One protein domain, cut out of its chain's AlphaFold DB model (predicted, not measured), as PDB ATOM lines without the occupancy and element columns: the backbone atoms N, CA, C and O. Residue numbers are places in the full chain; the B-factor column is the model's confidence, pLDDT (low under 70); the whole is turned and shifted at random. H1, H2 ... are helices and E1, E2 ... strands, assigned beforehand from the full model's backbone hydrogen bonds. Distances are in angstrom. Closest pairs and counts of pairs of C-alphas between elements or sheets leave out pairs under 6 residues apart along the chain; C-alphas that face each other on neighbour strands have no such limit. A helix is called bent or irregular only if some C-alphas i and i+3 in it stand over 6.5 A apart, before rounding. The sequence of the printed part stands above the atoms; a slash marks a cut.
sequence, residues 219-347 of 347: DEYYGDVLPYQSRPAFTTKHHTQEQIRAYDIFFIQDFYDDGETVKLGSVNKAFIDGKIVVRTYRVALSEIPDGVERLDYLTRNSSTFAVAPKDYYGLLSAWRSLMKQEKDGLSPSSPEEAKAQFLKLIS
ATOM      1  N   ASP A 219     474.933 227.328 856.719       87.50
ATOM      2  CA  ASP A 219     475.009 226.915 858.112       87.50
ATOM      3  C   ASP A 219     476.031 227.753 858.887       87.50
ATOM      4  O   ASP A 219     477.230 227.728 858.605       87.50
ATOM      5  N   GLU A 220     475.576 228.470 859.920       87.56
ATOM      6  CA  GLU A 220     476.467 229.280 860.765       87.56
ATOM      7  C   GLU A 220     477.548 228.422 861.439       87.56
ATOM      8  O   GLU A 220     478.624 228.929 861.758       87.56
ATOM      9  N   TYR A 221     477.296 227.117 861.620       88.56
ATOM     10  CA  TYR A 221     478.289 226.175 862.131       88.56
ATOM     11  C   TYR A 221     479.511 226.066 861.205       88.56
ATOM     12  O   TYR A 221     480.625 225.959 861.707       88.56
ATOM     13  N   TYR A 222     479.320 226.138 859.883       83.56
ATOM     14  CA  TYR A 222     480.399 226.132 858.885       83.56
ATOM     15  C   TYR A 222     480.905 227.544 858.548       83.56
ATOM     16  O   TYR A 222     481.667 227.722 857.601       83.56
ATOM     17  N   GLY A 223     480.504 228.559 859.323       78.81
ATOM     18  CA  GLY A 223     480.913 229.946 859.107       78.81
ATOM     19  C   GLY A 223     480.112 230.674 858.028       78.81
ATOM     20  O   GLY A 223     480.490 231.778 857.630       78.81
ATOM     21  N   ASP A 224     479.002 230.098 857.557       80.31
ATOM     22  CA  ASP A 224     478.125 230.789 856.623       80.31
ATOM     23  C   ASP A 224     477.425 231.976 857.284       80.31
ATOM     24  O   ASP A 224     476.998 231.935 858.440       80.31
ATOM     25  N   VAL A 225     477.255 233.043 856.507       78.06
ATOM     26  CA  VAL A 225     476.421 234.175 856.898       78.06
ATOM     27  C   VAL A 225     475.013 233.912 856.384       78.06
ATOM     28  O   VAL A 225     474.791 233.864 855.175       78.06
ATOM     29  N   LEU A 226     474.059 233.738 857.298       76.44
ATOM     30  CA  LEU A 226     472.660 233.566 856.914       76.44
ATOM     31  C   LEU A 226     472.073 234.887 856.401       76.44
ATOM     32  O   LEU A 226     472.445 235.959 856.892       76.44
ATOM     33  N   PRO A 227     471.117 234.837 855.459       66.56
ATOM     34  CA  PRO A 227     470.423 236.033 855.006       66.56
ATOM     35  C   PRO A 227     469.686 236.703 856.170       66.56
ATOM     36  O   PRO A 227     469.012 236.050 856.972       66.56
ATOM     37  N   TYR A 228     469.797 238.028 856.259       55.25
ATOM     38  CA  TYR A 228     469.077 238.810 857.258       55.25
ATOM     39  C   TYR A 228     467.565 238.736 857.002       55.25
ATOM     40  O   TYR A 228     467.095 239.054 855.912       55.25
ATOM     41  N   GLN A 229     466.791 238.351 858.019       51.25
ATOM     42  CA  GLN A 229     465.330 238.332 857.964       51.25
ATOM     43  C   GLN A 229     464.773 239.238 859.063       51.25
ATOM     44  O   GLN A 229     465.031 239.024 860.245       51.25
ATOM     45  N   SER A 230     463.971 240.239 858.684       39.41
ATOM     46  CA  SER A 230     463.336 241.170 859.630       39.41
ATOM     47  C   SER A 230     462.353 240.473 860.582       39.41
ATOM     48  O   SER A 230     462.129 240.941 861.697       39.41
ATOM     49  N   ARG A 231     461.787 239.337 860.151       48.38
ATOM     50  CA  ARG A 231     460.984 238.399 860.951       48.38
ATOM     51  C   ARG A 231     461.250 236.975 860.463       48.38
ATOM     52  O   ARG A 231     460.531 236.505 859.580       48.38
ATOM     53  N   PRO A 232     462.290 236.297 860.970       59.59
ATOM     54  CA  PRO A 232     462.627 234.984 860.465       59.59
ATOM     55  C   PRO A 232     461.511 233.994 860.787       59.59
ATOM     56  O   PRO A 232     461.091 233.883 861.940       59.59
ATOM     57  N   ALA A 233     461.032 233.264 859.782       65.62
ATOM     58  CA  ALA A 233     460.213 232.089 860.033       65.62
ATOM     59  C   ALA A 233     461.153 230.974 860.503       65.62
ATOM     60  O   ALA A 233     461.828 230.336 859.694       65.62
ATOM     61  N   PHE A 234     461.237 230.780 861.819       79.38
ATOM     62  CA  PHE A 234     462.024 229.696 862.391       79.38
ATOM     63  C   PHE A 234     461.284 228.374 862.208       79.38
ATOM     64  O   PHE A 234     460.138 228.226 862.626       79.38
ATOM     65  N   THR A 235     461.953 227.402 861.604       86.94
ATOM     66  CA  THR A 235     461.529 226.002 861.618       86.94
ATOM     67  C   THR A 235     462.491 225.209 862.489       86.94
ATOM     68  O   THR A 235     463.684 225.501 862.552       86.94
ATOM     69  N   THR A 236     461.984 224.200 863.185       91.00
ATOM     70  CA  THR A 236     462.825 223.269 863.935       91.00
ATOM     71  C   THR A 236     463.032 222.002 863.123       91.00
ATOM     72  O   THR A 236     462.067 221.416 862.640       91.00
ATOM     73  N   LYS A 237     464.285 221.557 863.002       91.94
ATOM     74  CA  LYS A 237     464.621 220.230 862.479       91.94
ATOM     75  C   LYS A 237     465.100 219.362 863.636       91.94
ATOM     76  O   LYS A 237     466.001 219.755 864.381       91.94
ATOM     77  N   HIS A 238     464.449 218.223 863.827       93.56
ATOM     78  CA  HIS A 238     464.777 217.287 864.897       93.56
ATOM     79  C   HIS A 238     465.861 216.318 864.436       93.56
ATOM     80  O   HIS A 238     465.793 215.789 863.328       93.56
ATOM     81  N   HIS A 239     466.844 216.100 865.299       92.44
ATOM     82  CA  HIS A 239     467.992 215.242 865.070       92.44
ATOM     83  C   HIS A 239     468.174 214.264 866.232       92.44
ATOM     84  O   HIS A 239     467.764 214.532 867.367       92.44
ATOM     85  N   THR A 240     468.795 213.125 865.937       89.44
ATOM     86  CA  THR A 240     469.169 212.123 866.940       89.44
ATOM     87  C   THR A 240     470.502 212.480 867.599       89.44
ATOM     88  O   THR A 240     471.227 213.368 867.137       89.44
ATOM     89  N   GLN A 241     470.840 211.800 868.696       88.12
ATOM     90  CA  GLN A 241     472.071 212.058 869.445       88.12
ATOM     91  C   GLN A 241     473.335 211.793 868.606       88.12
ATOM     92  O   GLN A 241     474.325 212.518 868.714       88.12
ATOM     93  N   GLU A 242     473.285 210.806 867.711       86.94
ATOM     94  CA  GLU A 242     474.385 210.427 866.815       86.94
ATOM     95  C   GLU A 242     474.682 211.507 865.764       86.94
ATOM     96  O   GLU A 242     475.761 211.528 865.179       86.94
ATOM     97  N   GLN A 243     473.733 212.417 865.525       91.25
ATOM     98  CA  GLN A 243     473.854 213.507 864.557       91.25
ATOM     99  C   GLN A 243     474.360 214.814 865.181       91.25
ATOM    100  O   GLN A 243     474.509 215.814 864.477       91.25
ATOM    101  N   ILE A 244     474.594 214.838 866.496       91.38
ATOM    102  CA  ILE A 244     475.110 216.020 867.185       91.38
ATOM    103  C   ILE A 244     476.530 216.302 866.711       91.38
ATOM    104  O   ILE A 244     477.418 215.451 866.770       91.38
ATOM    105  N   ARG A 245     476.750 217.551 866.316       89.50
ATOM    106  CA  ARG A 245     478.041 218.035 865.837       89.50
ATOM    107  C   ARG A 245     478.987 218.279 867.008       89.50
ATOM    108  O   ARG A 245     478.602 218.851 868.027       89.50
ATOM    109  N   ALA A 246     480.231 217.843 866.852       87.06
ATOM    110  CA  ALA A 246     481.302 218.216 867.765       87.06
ATOM    111  C   ALA A 246     481.565 219.728 867.678       87.06
ATOM    112  O   ALA A 246     481.412 220.310 866.610       87.06
ATOM    113  N   TYR A 247     481.995 220.348 868.776       84.88
ATOM    114  CA  TYR A 247     482.375 221.772 868.854       84.88
ATOM    115  C   TYR A 247     481.249 222.779 868.601       84.88
ATOM    116  O   TYR A 247     481.503 223.976 868.513       84.88
ATOM    117  N   ASP A 248     480.004 222.318 868.535       90.00
ATOM    118  CA  ASP A 248     478.849 223.202 868.469       90.00
ATOM    119  C   ASP A 248     478.498 223.751 869.867       90.00
ATOM    120  O   ASP A 248     478.914 223.219 870.909       90.00
ATOM    121  N   ILE A 249     477.737 224.842 869.875       92.00
ATOM    122  CA  ILE A 249     477.240 225.499 871.081       92.00
ATOM    123  C   ILE A 249     475.738 225.267 871.147       92.00
ATOM    124  O   ILE A 249     475.004 225.537 870.195       92.00
ATOM    125  N   PHE A 250     475.279 224.791 872.292       95.19
ATOM    126  CA  PHE A 250     473.892 224.441 872.541       95.19
ATOM    127  C   PHE A 250     473.322 225.291 873.663       95.19
ATOM    128  O   PHE A 250     474.059 225.776 874.516       95.19
ATOM    129  N   PHE A 251     472.003 225.417 873.695       95.06
ATOM    130  CA  PHE A 251     471.274 225.824 874.888       95.06
ATOM    131  C   PHE A 251     470.297 224.726 875.299       95.06
ATOM    132  O   PHE A 251     469.753 224.003 874.451       95.06
ATOM    133  N   ILE A 252     470.058 224.613 876.600       96.69
ATOM    134  CA  ILE A 252     469.062 223.698 877.152       96.69
ATOM    135  C   ILE A 252     467.683 224.287 876.879       96.69
ATOM    136  O   ILE A 252     467.258 225.259 877.505       96.69
ATOM    137  N   GLN A 253     466.981 223.720 875.902       95.94
ATOM    138  CA  GLN A 253     465.661 224.199 875.515       95.94
ATOM    139  C   GLN A 253     464.598 223.740 876.513       95.94
ATOM    140  O   GLN A 253     463.734 224.543 876.877       95.94
ATOM    141  N   ASP A 254     464.653 222.464 876.907       97.38
ATOM    142  CA  ASP A 254     463.712 221.846 877.843       97.38
ATOM    143  C   ASP A 254     464.239 220.520 878.413       97.38
ATOM    144  O   ASP A 254     465.115 219.895 877.809       97.38
ATOM    145  N   PHE A 255     463.652 220.065 879.519       96.75
ATOM    146  CA  PHE A 255     463.833 218.711 880.060       96.75
ATOM    147  C   PHE A 255     462.584 217.882 879.756       96.75
ATOM    148  O   PHE A 255     461.472 218.398 879.841       96.75
ATOM    149  N   TYR A 256     462.750 216.617 879.370       95.12
ATOM    150  CA  TYR A 256     461.602 215.754 879.097       95.12
ATOM    151  C   TYR A 256     461.051 215.132 880.388       95.12
ATOM    152  O   TYR A 256     461.785 214.893 881.346       95.12
ATOM    153  N   ASP A 257     459.756 214.804 880.378       95.06
ATOM    154  CA  ASP A 257     459.049 214.192 881.517       95.06
ATOM    155  C   ASP A 257     459.547 212.780 881.871       95.06
ATOM    156  O   ASP A 257     459.197 212.247 882.923       95.06
ATOM    157  N   ASP A 258     460.355 212.159 881.003       94.94
ATOM    158  CA  ASP A 258     460.996 210.875 881.298       94.94
ATOM    159  C   ASP A 258     462.067 210.984 882.395       94.94
ATOM    160  O   ASP A 258     462.442 209.968 882.970       94.94
ATOM    161  N   GLY A 259     462.543 212.198 882.700       94.88
ATOM    162  CA  GLY A 259     463.606 212.441 883.677       94.88
ATOM    163  C   GLY A 259     464.979 211.908 883.253       94.88
ATOM    164  O   GLY A 259     465.932 211.995 884.024       94.88
ATOM    165  N   GLU A 260     465.095 211.373 882.039       96.12
ATOM    166  CA  GLU A 260     466.287 210.699 881.521       96.12
ATOM    167  C   GLU A 260     466.884 211.429 880.319       96.12
ATOM    168  O   GLU A 260     468.045 211.198 879.984       96.12
ATOM    169  N   THR A 261     466.128 212.315 879.659       96.44
ATOM    170  CA  THR A 261     466.595 213.031 878.468       96.44
ATOM    171  C   THR A 261     466.351 214.537 878.519       96.44
ATOM    172  O   THR A 261     465.426 215.049 879.148       96.44
ATOM    173  N   VAL A 262     467.188 215.269 877.786       96.75
ATOM    174  CA  VAL A 262     467.124 216.722 877.628       96.75
ATOM    175  C   VAL A 262     466.974 217.097 876.154       96.75
ATOM    176  O   VAL A 262     467.474 216.404 875.260       96.75
ATOM    177  N   LYS A 263     466.285 218.208 875.880       97.44
ATOM    178  CA  LYS A 263     466.213 218.821 874.553       97.44
ATOM    179  C   LYS A 263     467.244 219.935 874.438       97.44
ATOM    180  O   LYS A 263     467.122 220.975 875.086       97.44
ATOM    181  N   LEU A 264     468.209 219.755 873.546       97.62
ATOM    182  CA  LEU A 264     469.198 220.774 873.209       97.62
ATOM    183  C   LEU A 264     468.817 221.477 871.908       97.62
ATOM    184  O   LEU A 264     468.419 220.820 870.946       97.62
ATOM    185  N   GLY A 265     468.966 222.798 871.858       96.38
ATOM    186  CA  GLY A 265     468.918 223.578 870.621       96.38
ATOM    187  C   GLY A 265     470.312 224.066 870.250       96.38
ATOM    188  O   GLY A 265     471.008 224.605 871.107       96.38
ATOM    189  N   SER A 266     470.734 223.890 868.996       95.62
ATOM    190  CA  SER A 266     471.974 224.518 868.520       95.62
ATOM    191  C   SER A 266     471.788 226.034 868.433       95.62
ATOM    192  O   SER A 266     470.750 226.526 867.981       95.62
ATOM    193  N   VAL A 267     472.801 226.775 868.874       93.50
ATOM    194  CA  VAL A 267     472.868 228.234 868.735       93.50
ATOM    195  C   VAL A 267     473.189 228.624 867.286       93.50
ATOM    196  O   VAL A 267     472.776 229.692 866.828       93.50
ATOM    197  N   ASN A 268     473.881 227.749 866.550       92.31
ATOM    198  CA  ASN A 268     474.133 227.908 865.125       92.31
ATOM    199  C   ASN A 268     472.898 227.503 864.315       92.31
ATOM    200  O   ASN A 268     472.395 226.378 864.384       92.31
ATOM    201  N   LYS A 269     472.391 228.453 863.536       93.06
ATOM    202  CA  LYS A 269     471.237 228.261 862.664       93.06
ATOM    203  C   LYS A 269     471.702 227.841 861.276       93.06
ATOM    204  O   LYS A 269     472.825 228.124 860.865       93.06
ATOM    205  N   ALA A 270     470.789 227.236 860.534       90.06
ATOM    206  CA  ALA A 270     470.935 227.040 859.102       90.06
ATOM    207  C   ALA A 270     469.866 227.804 858.323       90.06
ATOM    208  O   ALA A 270     468.851 228.214 858.882       90.06
ATOM    209  N   PHE A 271     470.088 227.979 857.029       81.94
ATOM    210  CA  PHE A 271     469.110 228.442 856.065       81.94
ATOM    211  C   PHE A 271     468.923 227.348 855.019       81.94
ATOM    212  O   PHE A 271     469.847 227.047 854.269       81.94
ATOM    213  N   ILE A 272     467.746 226.728 855.021       81.69
ATOM    214  CA  ILE A 272     467.401 225.590 854.163       81.69
ATOM    215  C   ILE A 272     466.074 225.925 853.495       81.69
ATOM    216  O   ILE A 272     465.120 226.293 854.185       81.69
ATOM    217  N   ASP A 273     466.026 225.843 852.168       72.94
ATOM    218  CA  ASP A 273     464.818 226.064 851.363       72.94
ATOM    219  C   ASP A 273     464.063 227.354 851.732       72.94
ATOM    220  O   ASP A 273     462.846 227.376 851.929       72.94
ATOM    221  N   GLY A 274     464.803 228.453 851.907       67.81
ATOM    222  CA  GLY A 274     464.212 229.757 852.215       67.81
ATOM    223  C   GLY A 274     463.888 230.007 853.695       67.81
ATOM    224  O   GLY A 274     463.381 231.082 854.032       67.81
ATOM    225  N   LYS A 275     464.154 229.052 854.594       75.94
ATOM    226  CA  LYS A 275     463.749 229.108 856.009       75.94
ATOM    227  C   LYS A 275     464.946 229.049 856.941       75.94
ATOM    228  O   LYS A 275     465.877 228.284 856.713       75.94
ATOM    229  N   ILE A 276     464.883 229.800 858.041       84.44
ATOM    230  CA  ILE A 276     465.861 229.659 859.120       84.44
ATOM    231  C   ILE A 276     465.511 228.412 859.928       84.44
ATOM    232  O   ILE A 276     464.421 228.297 860.488       84.44
ATOM    233  N   VAL A 277     466.445 227.473 859.991       92.12
ATOM    234  CA  VAL A 277     466.301 226.197 860.676       92.12
ATOM    235  C   VAL A 277     467.144 226.197 861.943       92.12
ATOM    236  O   VAL A 277     468.356 226.399 861.901       92.12
ATOM    237  N   VAL A 278     466.501 225.927 863.078       94.50
ATOM    238  CA  VAL A 278     467.181 225.588 864.335       94.50
ATOM    239  C   VAL A 278     467.207 224.071 864.457       94.50
ATOM    240  O   VAL A 278     466.158 223.419 864.409       94.50
ATOM    241  N   ARG A 279     468.398 223.496 864.628       95.75
ATOM    242  CA  ARG A 279     468.537 222.060 864.886       95.75
ATOM    243  C   ARG A 279     468.342 221.785 866.364       95.75
ATOM    244  O   ARG A 279     468.924 222.465 867.206       95.75
ATOM    245  N   THR A 280     467.520 220.788 866.661       97.12
ATOM    246  CA  THR A 280     467.293 220.330 868.032       97.12
ATOM    247  C   THR A 280     467.623 218.862 868.163       97.12
ATOM    248  O   THR A 280     467.384 218.089 867.237       97.12
ATOM    249  N   TYR A 281     468.136 218.494 869.327       96.69
ATOM    250  CA  TYR A 281     468.628 217.161 869.627       96.69
ATOM    251  C   TYR A 281     468.007 216.683 870.932       96.69
ATOM    252  O   TYR A 281     467.779 217.481 871.845       96.69
ATOM    253  N   ARG A 282     467.728 215.384 871.020       95.69
ATOM    254  CA  ARG A 282     467.364 214.718 872.272       95.69
ATOM    255  C   ARG A 282     468.583 213.947 872.763       95.69
ATOM    256  O   ARG A 282     469.119 213.146 872.004       95.69
ATOM    257  N   VAL A 283     469.022 214.232 873.984       96.25
ATOM    258  CA  VAL A 283     470.281 213.722 874.556       96.25
ATOM    259  C   VAL A 283     470.010 213.101 875.912       96.25
ATOM    260  O   VAL A 283     469.173 213.617 876.652       96.25
ATOM    261  N   ALA A 284     470.706 212.017 876.247       96.06
ATOM    262  CA  ALA A 284     470.661 211.448 877.589       96.06
ATOM    263  C   ALA A 284     471.157 212.465 878.633       96.06
ATOM    264  O   ALA A 284     472.227 213.053 878.484       96.06
ATOM    265  N   LEU A 285     470.398 212.649 879.713       96.19
ATOM    266  CA  LEU A 285     470.737 213.570 880.798       96.19
ATOM    267  C   LEU A 285     472.061 213.183 881.474       96.19
ATOM    268  O   LEU A 285     472.801 214.058 881.903       96.19
ATOM    269  N   SER A 286     472.417 211.893 881.476       96.06
ATOM    270  CA  SER A 286     473.703 211.389 881.979       96.06
ATOM    271  C   SER A 286     474.933 211.875 881.199       96.06
ATOM    272  O   SER A 286     476.053 211.699 881.669       96.06
ATOM    273  N   GLU A 287     474.757 212.431 879.996       94.94
ATOM    274  CA  GLU A 287     475.847 213.034 879.213       94.94
ATOM    275  C   GLU A 287     476.016 214.535 879.474       94.94
ATOM    276  O   GLU A 287     476.962 215.149 878.976       94.94
ATOM    277  N   ILE A 288     475.099 215.130 880.234       96.56
ATOM    278  CA  ILE A 288     475.050 216.559 880.518       96.56
ATOM    279  C   ILE A 288     475.674 216.815 881.898       96.56
ATOM    280  O   ILE A 288     475.448 216.024 882.812       96.56
ATOM    281  N   PRO A 289     476.453 217.897 882.085       96.38
ATOM    282  CA  PRO A 289     476.988 218.248 883.397       96.38
ATOM    283  C   PRO A 289     475.888 218.423 884.451       96.38
ATOM    284  O   PRO A 289     474.833 218.986 884.160       96.38
ATOM    285  N   ASP A 290     476.157 217.997 885.684       95.38
ATOM    286  CA  ASP A 290     475.220 218.179 886.793       95.38
ATOM    287  C   ASP A 290     474.971 219.666 887.092       95.38
ATOM    288  O   ASP A 290     475.856 220.514 886.953       95.38
ATOM    289  N   GLY A 291     473.767 219.971 887.582       93.88
ATOM    290  CA  GLY A 291     473.417 221.301 888.086       93.88
ATOM    291  C   GLY A 291     473.131 222.356 887.015       93.88
ATOM    292  O   GLY A 291     473.074 223.534 887.354       93.88
ATOM    293  N   VAL A 292     472.958 221.955 885.754       95.00
ATOM    294  CA  VAL A 292     472.527 222.852 884.673       95.00
ATOM    295  C   VAL A 292     471.008 223.020 884.643       95.00
ATOM    296  O   VAL A 292     470.252 222.093 884.936       95.00
ATOM    297  N   GLU A 293     470.557 224.203 884.244       95.75
ATOM    298  CA  GLU A 293     469.153 224.597 884.186       95.75
ATOM    299  C   GLU A 293     468.710 224.954 882.758       95.75
ATOM    300  O   GLU A 293     469.487 225.035 881.805       95.75
ATOM    301  N   ARG A 294     467.404 225.169 882.575       95.81
ATOM    302  CA  ARG A 294     466.859 225.597 881.284       95.81
ATOM    303  C   ARG A 294     467.462 226.947 880.884       95.81
ATOM    304  O   ARG A 294     467.527 227.861 881.698       95.81
ATOM    305  N   LEU A 295     467.791 227.089 879.600       90.88
ATOM    306  CA  LEU A 295     468.497 228.227 878.996       90.88
ATOM    307  C   LEU A 295     469.983 228.343 879.355       90.88
ATOM    308  O   LEU A 295     470.627 229.265 878.850       90.88
ATOM    309  N   ASP A 296     470.548 227.410 880.126       93.38
ATOM    310  CA  ASP A 296     472.001 227.301 880.215       93.38
ATOM    311  C   ASP A 296     472.590 226.889 878.869       93.38
ATOM    312  O   ASP A 296     471.970 226.177 878.070       93.38
ATOM    313  N   TYR A 297     473.812 227.354 878.627       94.25
ATOM    314  CA  TYR A 297     474.550 227.082 877.407       94.25
ATOM    315  C   TYR A 297     475.578 225.990 877.658       94.25
ATOM    316  O   TYR A 297     476.265 225.982 878.679       94.25
ATOM    317  N   LEU A 298     475.707 225.088 876.695       94.31
ATOM    318  CA  LEU A 298     476.665 223.996 876.716       94.31
ATOM    319  C   LEU A 298     477.564 224.095 875.490       94.31
ATOM    320  O   LEU A 298     477.103 224.412 874.394       94.31
ATOM    321  N   THR A 299     478.836 223.767 875.652       91.00
ATOM    322  CA  THR A 299     479.705 223.416 874.529       91.00
ATOM    323  C   THR A 299     479.849 221.903 874.487       91.00
ATOM    324  O   THR A 299     479.808 221.232 875.521       91.00
ATOM    325  N   ARG A 300     480.011 221.336 873.292       87.81
ATOM    326  CA  ARG A 300     480.407 219.932 873.146       87.81
ATOM    327  C   ARG A 300     481.802 219.876 872.557       87.81
ATOM    328  O   ARG A 300     482.045 220.522 871.551       87.81
ATOM    329  N   ASN A 301     482.716 219.095 873.120       83.06
ATOM    330  CA  ASN A 301     483.951 218.762 872.404       83.06
ATOM    331  C   ASN A 301     483.687 217.599 871.420       83.06
ATOM    332  O   ASN A 301     482.581 217.466 870.897       83.06
ATOM    333  N   SER A 302     484.678 216.754 871.133       78.31
ATOM    334  CA  SER A 302     484.486 215.581 870.270       78.31
ATOM    335  C   SER A 302     483.495 214.547 870.822       78.31
ATOM    336  O   SER A 302     482.971 213.756 870.044       78.31
ATOM    337  N   SER A 303     483.231 214.527 872.132       82.94
ATOM    338  CA  SER A 303     482.353 213.518 872.743       82.94
ATOM    339  C   SER A 303     481.587 213.986 873.982       82.94
ATOM    340  O   SER A 303     480.448 213.561 874.156       82.94
ATOM    341  N   THR A 304     482.138 214.887 874.795       89.62
ATOM    342  CA  THR A 304     481.559 215.290 876.085       89.62
ATOM    343  C   THR A 304     481.007 216.712 876.059       89.62
ATOM    344  O   THR A 304     481.542 217.586 875.367       89.62
ATOM    345  N   PHE A 305     479.966 216.956 876.856       94.25
ATOM    346  CA  PHE A 305     479.437 218.293 877.109       94.25
ATOM    347  C   PHE A 305     480.155 218.974 878.276       94.25
ATOM    348  O   PHE A 305     480.618 218.323 879.211       94.25
ATOM    349  N   ALA A 306     480.222 220.299 878.220       93.38
ATOM    350  CA  ALA A 306     480.677 221.161 879.298       93.38
ATOM    351  C   ALA A 306     479.791 222.410 879.362       93.38
ATOM    352  O   ALA A 306     479.216 222.823 878.353       93.38
ATOM    353  N   VAL A 307     479.685 223.023 880.541       92.81
ATOM    354  CA  VAL A 307     478.971 224.297 880.699       92.81
ATOM    355  C   VAL A 307     479.744 225.387 879.962       92.81
ATOM    356  O   VAL A 307     480.948 225.548 880.164       92.81
ATOM    357  N   ALA A 308     479.065 226.131 879.091       86.69
ATOM    358  CA  ALA A 308     479.673 227.250 878.391       86.69
ATOM    359  C   ALA A 308     479.914 228.421 879.366       86.69
ATOM    360  O   ALA A 308     479.109 228.659 880.270       86.69
ATOM    361  N   PRO A 309     480.997 229.198 879.199       82.00
ATOM    362  CA  PRO A 309     481.227 230.390 880.001       82.00
ATOM    363  C   PRO A 309     480.130 231.441 879.780       82.00
ATOM    364  O   PRO A 309     479.456 231.473 878.750       82.00
ATOM    365  N   LYS A 310     479.988 232.352 880.752       74.94
ATOM    366  CA  LYS A 310     478.934 233.384 880.762       74.94
ATOM    367  C   LYS A 310     478.931 234.286 879.521       74.94
ATOM    368  O   LYS A 310     477.869 234.763 879.138       74.94
ATOM    369  N   ASP A 311     480.088 234.500 878.893       77.19
ATOM    370  CA  ASP A 311     480.202 235.207 877.612       77.19
ATOM    371  C   ASP A 311     480.186 234.234 876.419       77.19
ATOM    372  O   ASP A 311     481.123 234.137 875.625       77.19
ATOM    373  N   TYR A 312     479.102 233.469 876.290       77.62
ATOM    374  CA  TYR A 312     478.940 232.550 875.162       77.62
ATOM    375  C   TYR A 312     478.812 233.294 873.818       77.62
ATOM    376  O   TYR A 312     479.090 232.714 872.770       77.62
ATOM    377  N   TYR A 313     478.421 234.576 873.824       76.12
ATOM    378  CA  TYR A 313     478.376 235.408 872.619       76.12
ATOM    379  C   TYR A 313     479.774 235.679 872.067       76.12
ATOM    380  O   TYR A 313     479.976 235.564 870.855       76.12
ATOM    381  N   GLY A 314     480.742 235.986 872.937       76.75
ATOM    382  CA  GLY A 314     482.151 236.090 872.562       76.75
ATOM    383  C   GLY A 314     482.663 234.797 871.927       76.75
ATOM    384  O   GLY A 314     483.265 234.834 870.852       76.75
ATOM    385  N   LEU A 315     482.332 233.644 872.521       75.06
ATOM    386  CA  LEU A 315     482.683 232.330 871.970       75.06
ATOM    387  C   LEU A 315     482.040 232.050 870.611       75.06
ATOM    388  O   LEU A 315     482.718 231.596 869.693       75.06
ATOM    389  N   LEU A 316     480.745 232.329 870.471       78.56
ATOM    390  CA  LEU A 316     480.008 232.135 869.227       78.56
ATOM    391  C   LEU A 316     480.574 233.010 868.101       78.56
ATOM    392  O   LEU A 316     480.734 232.549 866.973       78.56
ATOM    393  N   SER A 317     480.889 234.269 868.413       77.75
ATOM    394  CA  SER A 317     481.507 235.205 867.474       77.75
ATOM    395  C   SER A 317     482.892 234.723 867.035       77.75
ATOM    396  O   SER A 317     483.176 234.671 865.838       77.75
ATOM    397  N   ALA A 318     483.727 234.290 867.987       78.38
ATOM    398  CA  ALA A 318     485.050 233.740 867.706       78.38
ATOM    399  C   ALA A 318     484.970 232.475 866.836       78.38
ATOM    400  O   ALA A 318     485.683 232.379 865.839       78.38
ATOM    401  N   TRP A 319     484.059 231.548 867.157       79.75
ATOM    402  CA  TRP A 319     483.809 230.343 866.363       79.75
ATOM    403  C   TRP A 319     483.427 230.680 864.919       79.75
ATOM    404  O   TRP A 319     484.078 230.229 863.982       79.75
ATOM    405  N   ARG A 320     482.417 231.537 864.722       81.44
ATOM    406  CA  ARG A 320     481.960 231.939 863.379       81.44
ATOM    407  C   ARG A 320     483.057 232.639 862.589       81.44
ATOM    408  O   ARG A 320     483.189 232.400 861.393       81.44
ATOM    409  N   SER A 321     483.847 233.483 863.251       78.12
ATOM    410  CA  SER A 321     484.992 234.153 862.636       78.12
ATOM    411  C   SER A 321     486.045 233.149 862.160       78.12
ATOM    412  O   SER A 321     486.524 233.279 861.038       78.12
ATOM    413  N   LEU A 322     486.386 232.152 862.981       76.56
ATOM    414  CA  LEU A 322     487.341 231.098 862.624       76.56
ATOM    415  C   LEU A 322     486.836 230.255 861.448       76.56
ATOM    416  O   LEU A 322     487.551 230.090 860.463       76.56
ATOM    417  N   MET A 323     485.586 229.793 861.508       78.56
ATOM    418  CA  MET A 323     484.994 228.982 860.439       78.56
ATOM    419  C   MET A 323     484.866 229.764 859.126       78.56
ATOM    420  O   MET A 323     485.089 229.219 858.049       78.56
ATOM    421  N   LYS A 324     484.573 231.068 859.203       77.06
ATOM    422  CA  LYS A 324     484.567 231.946 858.031       77.06
ATOM    423  C   LYS A 324     485.965 232.091 857.420       77.06
ATOM    424  O   LYS A 324     486.097 231.986 856.208       77.06
ATOM    425  N   GLN A 325     487.002 232.299 858.235       76.12
ATOM    426  CA  GLN A 325     488.391 232.369 857.754       76.12
ATOM    427  C   GLN A 325     488.833 231.064 857.080       76.12
ATOM    428  O   GLN A 325     489.498 231.108 856.046       76.12
ATOM    429  N   GLU A 326     488.442 229.918 857.640       70.50
ATOM    430  CA  GLU A 326     488.687 228.600 857.050       70.50
ATOM    431  C   GLU A 326     487.996 228.467 855.686       70.50
ATOM    432  O   GLU A 326     488.646 228.149 854.690       70.50
ATOM    433  N   LYS A 327     486.700 228.789 855.624       71.81
ATOM    434  CA  LYS A 327     485.911 228.761 854.388       71.81
ATOM    435  C   LYS A 327     486.471 229.692 853.306       71.81
ATOM    436  O   LYS A 327     486.497 229.319 852.137       71.81
ATOM    437  N   ASP A 328     486.934 230.879 853.694       74.94
ATOM    438  CA  ASP A 328     487.513 231.879 852.789       74.94
ATOM    439  C   ASP A 328     488.963 231.531 852.369       74.94
ATOM    440  O   ASP A 328     489.589 232.278 851.617       74.94
ATOM    441  N   GLY A 329     489.521 230.407 852.841       71.69
ATOM    442  CA  GLY A 329     490.883 229.970 852.514       71.69
ATOM    443  C   GLY A 329     491.981 230.832 853.147       71.69
ATOM    444  O   GLY A 329     493.133 230.782 852.717       71.69
ATOM    445  N   LEU A 330     491.639 231.624 854.169       65.06
ATOM    446  CA  LEU A 330     492.529 232.578 854.841       65.06
ATOM    447  C   LEU A 330     493.266 231.973 856.065       65.06
ATOM    448  O   LEU A 330     494.074 232.666 856.682       65.06
ATOM    449  N   SER A 331     493.082 230.663 856.321       52.50
ATOM    450  CA  SER A 331     493.719 229.797 857.349       52.50
ATOM    451  C   SER A 331     493.261 230.019 858.805       52.50
ATOM    452  O   SER A 331     492.822 231.118 859.139       52.50
ATOM    453  N   PRO A 332     493.318 228.999 859.696       49.12
ATOM    454  CA  PRO A 332     494.359 227.969 859.841       49.12
ATOM    455  C   PRO A 332     494.215 226.742 858.927       49.12
ATOM    456  O   PRO A 332     493.192 226.530 858.287       49.12
ATOM    457  N   SER A 333     495.287 225.959 858.826       52.91
ATOM    458  CA  SER A 333     495.565 225.027 857.722       52.91
ATOM    459  C   SER A 333     494.725 223.738 857.715       52.91
ATOM    460  O   SER A 333     494.899 222.892 856.836       52.91
ATOM    461  N   SER A 334     493.797 223.595 858.669       53.47
ATOM    462  CA  SER A 334     492.785 222.535 858.735       53.47
ATOM    463  C   SER A 334     491.682 222.873 859.758       53.47
ATOM    464  O   SER A 334     491.942 223.624 860.712       53.47
ATOM    465  N   PRO A 335     490.497 222.239 859.659       53.66
ATOM    466  CA  PRO A 335     489.479 222.302 860.702       53.66
ATOM    467  C   PRO A 335     490.015 221.903 862.090       53.66
ATOM    468  O   PRO A 335     489.496 222.366 863.100       53.66
ATOM    469  N   GLU A 336     491.043 221.045 862.191       55.97
ATOM    470  CA  GLU A 336     491.657 220.660 863.473       55.97
ATOM    471  C   GLU A 336     492.384 221.807 864.194       55.97
ATOM    472  O   GLU A 336     492.352 221.872 865.425       55.97
ATOM    473  N   GLU A 337     492.998 222.744 863.470       61.34
ATOM    474  CA  GLU A 337     493.705 223.878 864.078       61.34
ATOM    475  C   GLU A 337     492.747 224.976 864.559       61.34
ATOM    476  O   GLU A 337     492.933 225.512 865.656       61.34
ATOM    477  N   ALA A 338     491.687 225.267 863.793       60.03
ATOM    478  CA  ALA A 338     490.601 226.147 864.233       60.03
ATOM    479  C   ALA A 338     489.929 225.587 865.499       60.03
ATOM    480  O   ALA A 338     489.713 226.310 866.477       60.03
ATOM    481  N   LYS A 339     489.716 224.263 865.539       63.38
ATOM    482  CA  LYS A 339     489.235 223.539 866.727       63.38
ATOM    483  C   LYS A 339     490.199 223.648 867.909       63.38
ATOM    484  O   LYS A 339     489.744 223.858 869.028       63.38
ATOM    485  N   ALA A 340     491.514 223.551 867.703       66.69
ATOM    486  CA  ALA A 340     492.500 223.701 868.779       66.69
ATOM    487  C   ALA A 340     492.529 225.128 869.360       66.69
ATOM    488  O   ALA A 340     492.729 225.300 870.564       66.69
ATOM    489  N   GLN A 341     492.311 226.151 868.530       65.69
ATOM    490  CA  GLN A 341     492.182 227.537 868.990       65.69
ATOM    491  C   GLN A 341     490.875 227.768 869.753       65.69
ATOM    492  O   GLN A 341     490.901 228.385 870.814       65.69
ATOM    493  N   PHE A 342     489.759 227.213 869.277       66.50
ATOM    494  CA  PHE A 342     488.490 227.259 870.001       66.50
ATOM    495  C   PHE A 342     488.574 226.539 871.354       66.50
ATOM    496  O   PHE A 342     488.143 227.084 872.365       66.50
ATOM    497  N   LEU A 343     489.216 225.365 871.403       66.06
ATOM    498  CA  LEU A 343     489.457 224.629 872.647       66.06
ATOM    499  C   LEU A 343     490.247 225.455 873.674       66.06
ATOM    500  O   LEU A 343     489.902 225.412 874.848       66.06
ATOM    501  N   LYS A 344     491.236 226.251 873.243       70.50
ATOM    502  CA  LYS A 344     491.975 227.184 874.120       70.50
ATOM    503  C   LYS A 344     491.135 228.358 874.631       70.50
ATOM    504  O   LYS A 344     491.508 228.960 875.628       70.50
ATOM    505  N   LEU A 345     490.071 228.732 873.921       63.34
ATOM    506  CA  LEU A 345     489.165 229.812 874.331       63.34
ATOM    507  C   LEU A 345     488.124 229.338 875.353       63.34
ATOM    508  O   LEU A 345     487.579 230.166 876.079       63.34
ATOM    509  N   ILE A 346     487.833 228.032 875.392       58.81
ATOM    510  CA  ILE A 346     486.837 227.437 876.298       58.81
ATOM    511  C   ILE A 346     487.447 226.679 877.488       58.81
ATOM    512  O   ILE A 346     486.707 226.353 878.415       58.81
ATOM    513  N   SER A 347     488.750 226.374 877.456       62.00
ATOM    514  CA  SER A 347     489.536 225.836 878.580       62.00
ATOM    515  C   SER A 347     490.075 226.952 879.461       62.00
ATOM    516  O   SER A 347     490.045 226.796 880.700       62.00
TER     517      SER A 347
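Overview. This is residues 219 to 347 of the 347 residues of the protein "Uncharacterized protein DUF4332" of Aquimarina intermedia (UniProt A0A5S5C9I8). One strongly twisted sheet of six strands, sharply bent along its longest strand E3, has a helical hairpin at one side: H1 packs on E2, E3 and E5, and H2 packs on H1, off the sheet. The printed part has 129 residues, with six named strands followed by two named helices: E1 E2 E3 E4 E5 E6 H1 H2. The sheet runs E1 E4 E3 E2 E5 E6 and is mixed, with E1 and E4 parallel and the other neighbours antiparallel; the class is mixed, helices and strands. The whole is compact, with a radius of gyration of the C-alphas of 14.9 A and spans of 46 by 36 by 26 A.

Arrangement. Pass residues 219 to 233, which hold no named element, and you reach the edge strand E1, residues 234 to 239, parallel to E4, residues 275 to 284; N 235 and O 276 are 2.9 A apart, within hydrogen-bond range. E3, residues 261 to 272, bends by 75 degrees at residue 268 and forms hairpins with E4, where N 264 and O 281 are 2.9 A apart, and with E2, residues 249 to 255, where N 265 and O 251 are 3.0 A apart. E2 E3 E4 are a meander, each strand the antiparallel neighbour of the one before. With E5, residues 297 to 300, they make a Greek key, a meander whose first strand is the antiparallel neighbour of the fourth; look for N 250 and O 298 of E2 and E5, 2.8 A apart. E5 and the edge strand E6, residues 305 to 307, form a hairpin, with N 299 and O 306 2.9 A apart. H1, residues 312 to 327, is on the sheet in two layers, a helix on one face of a sheet; its height over the sheet is 8.9 A. It lies over E2 and runs along the strands, at 17 degrees to E2 on the local plane; their closest C-alphas, of Ile 249 and Leu 316, are 7.4 A apart. H2, residues 335 to 346, is not on the sheet but touches H1 in a helical hairpin, opposite ways at a shallow tilt of 16 degrees; their closest C-alphas, of Leu 322 and Ala 338, are 6.1 A apart. In H1 and H2 every O i to N i+4 pair is within hydrogen-bond range.

Along the chain. Find C-alpha 234 at (462.024, 229.696, 862.391); from there E1 runs 15.9 A. E2 spans 17.5 A, E3 27.4 A and E4 28.7 A; the short E5 and E6 span 10.2 A and 7.0 A. H1 runs 22.2 A from C-alpha 312 at (478.940, 232.550, 875.162), and H2 runs 16.6 A to C-alpha 346 at (486.837, 227.437, 876.298).

Size, cuts and confidence. The C-alphas of Asp 257 and Leu 330, the two farthest apart, are 46.6 A apart. The printed part has no cut, and the link from E4 to E5, 12 residues, is long. Look in the B-factor column for pLDDT under 70 at residues 227 to 233, 274, 330 to 343 and 345 to 347; the mean of the printed part is 82.3.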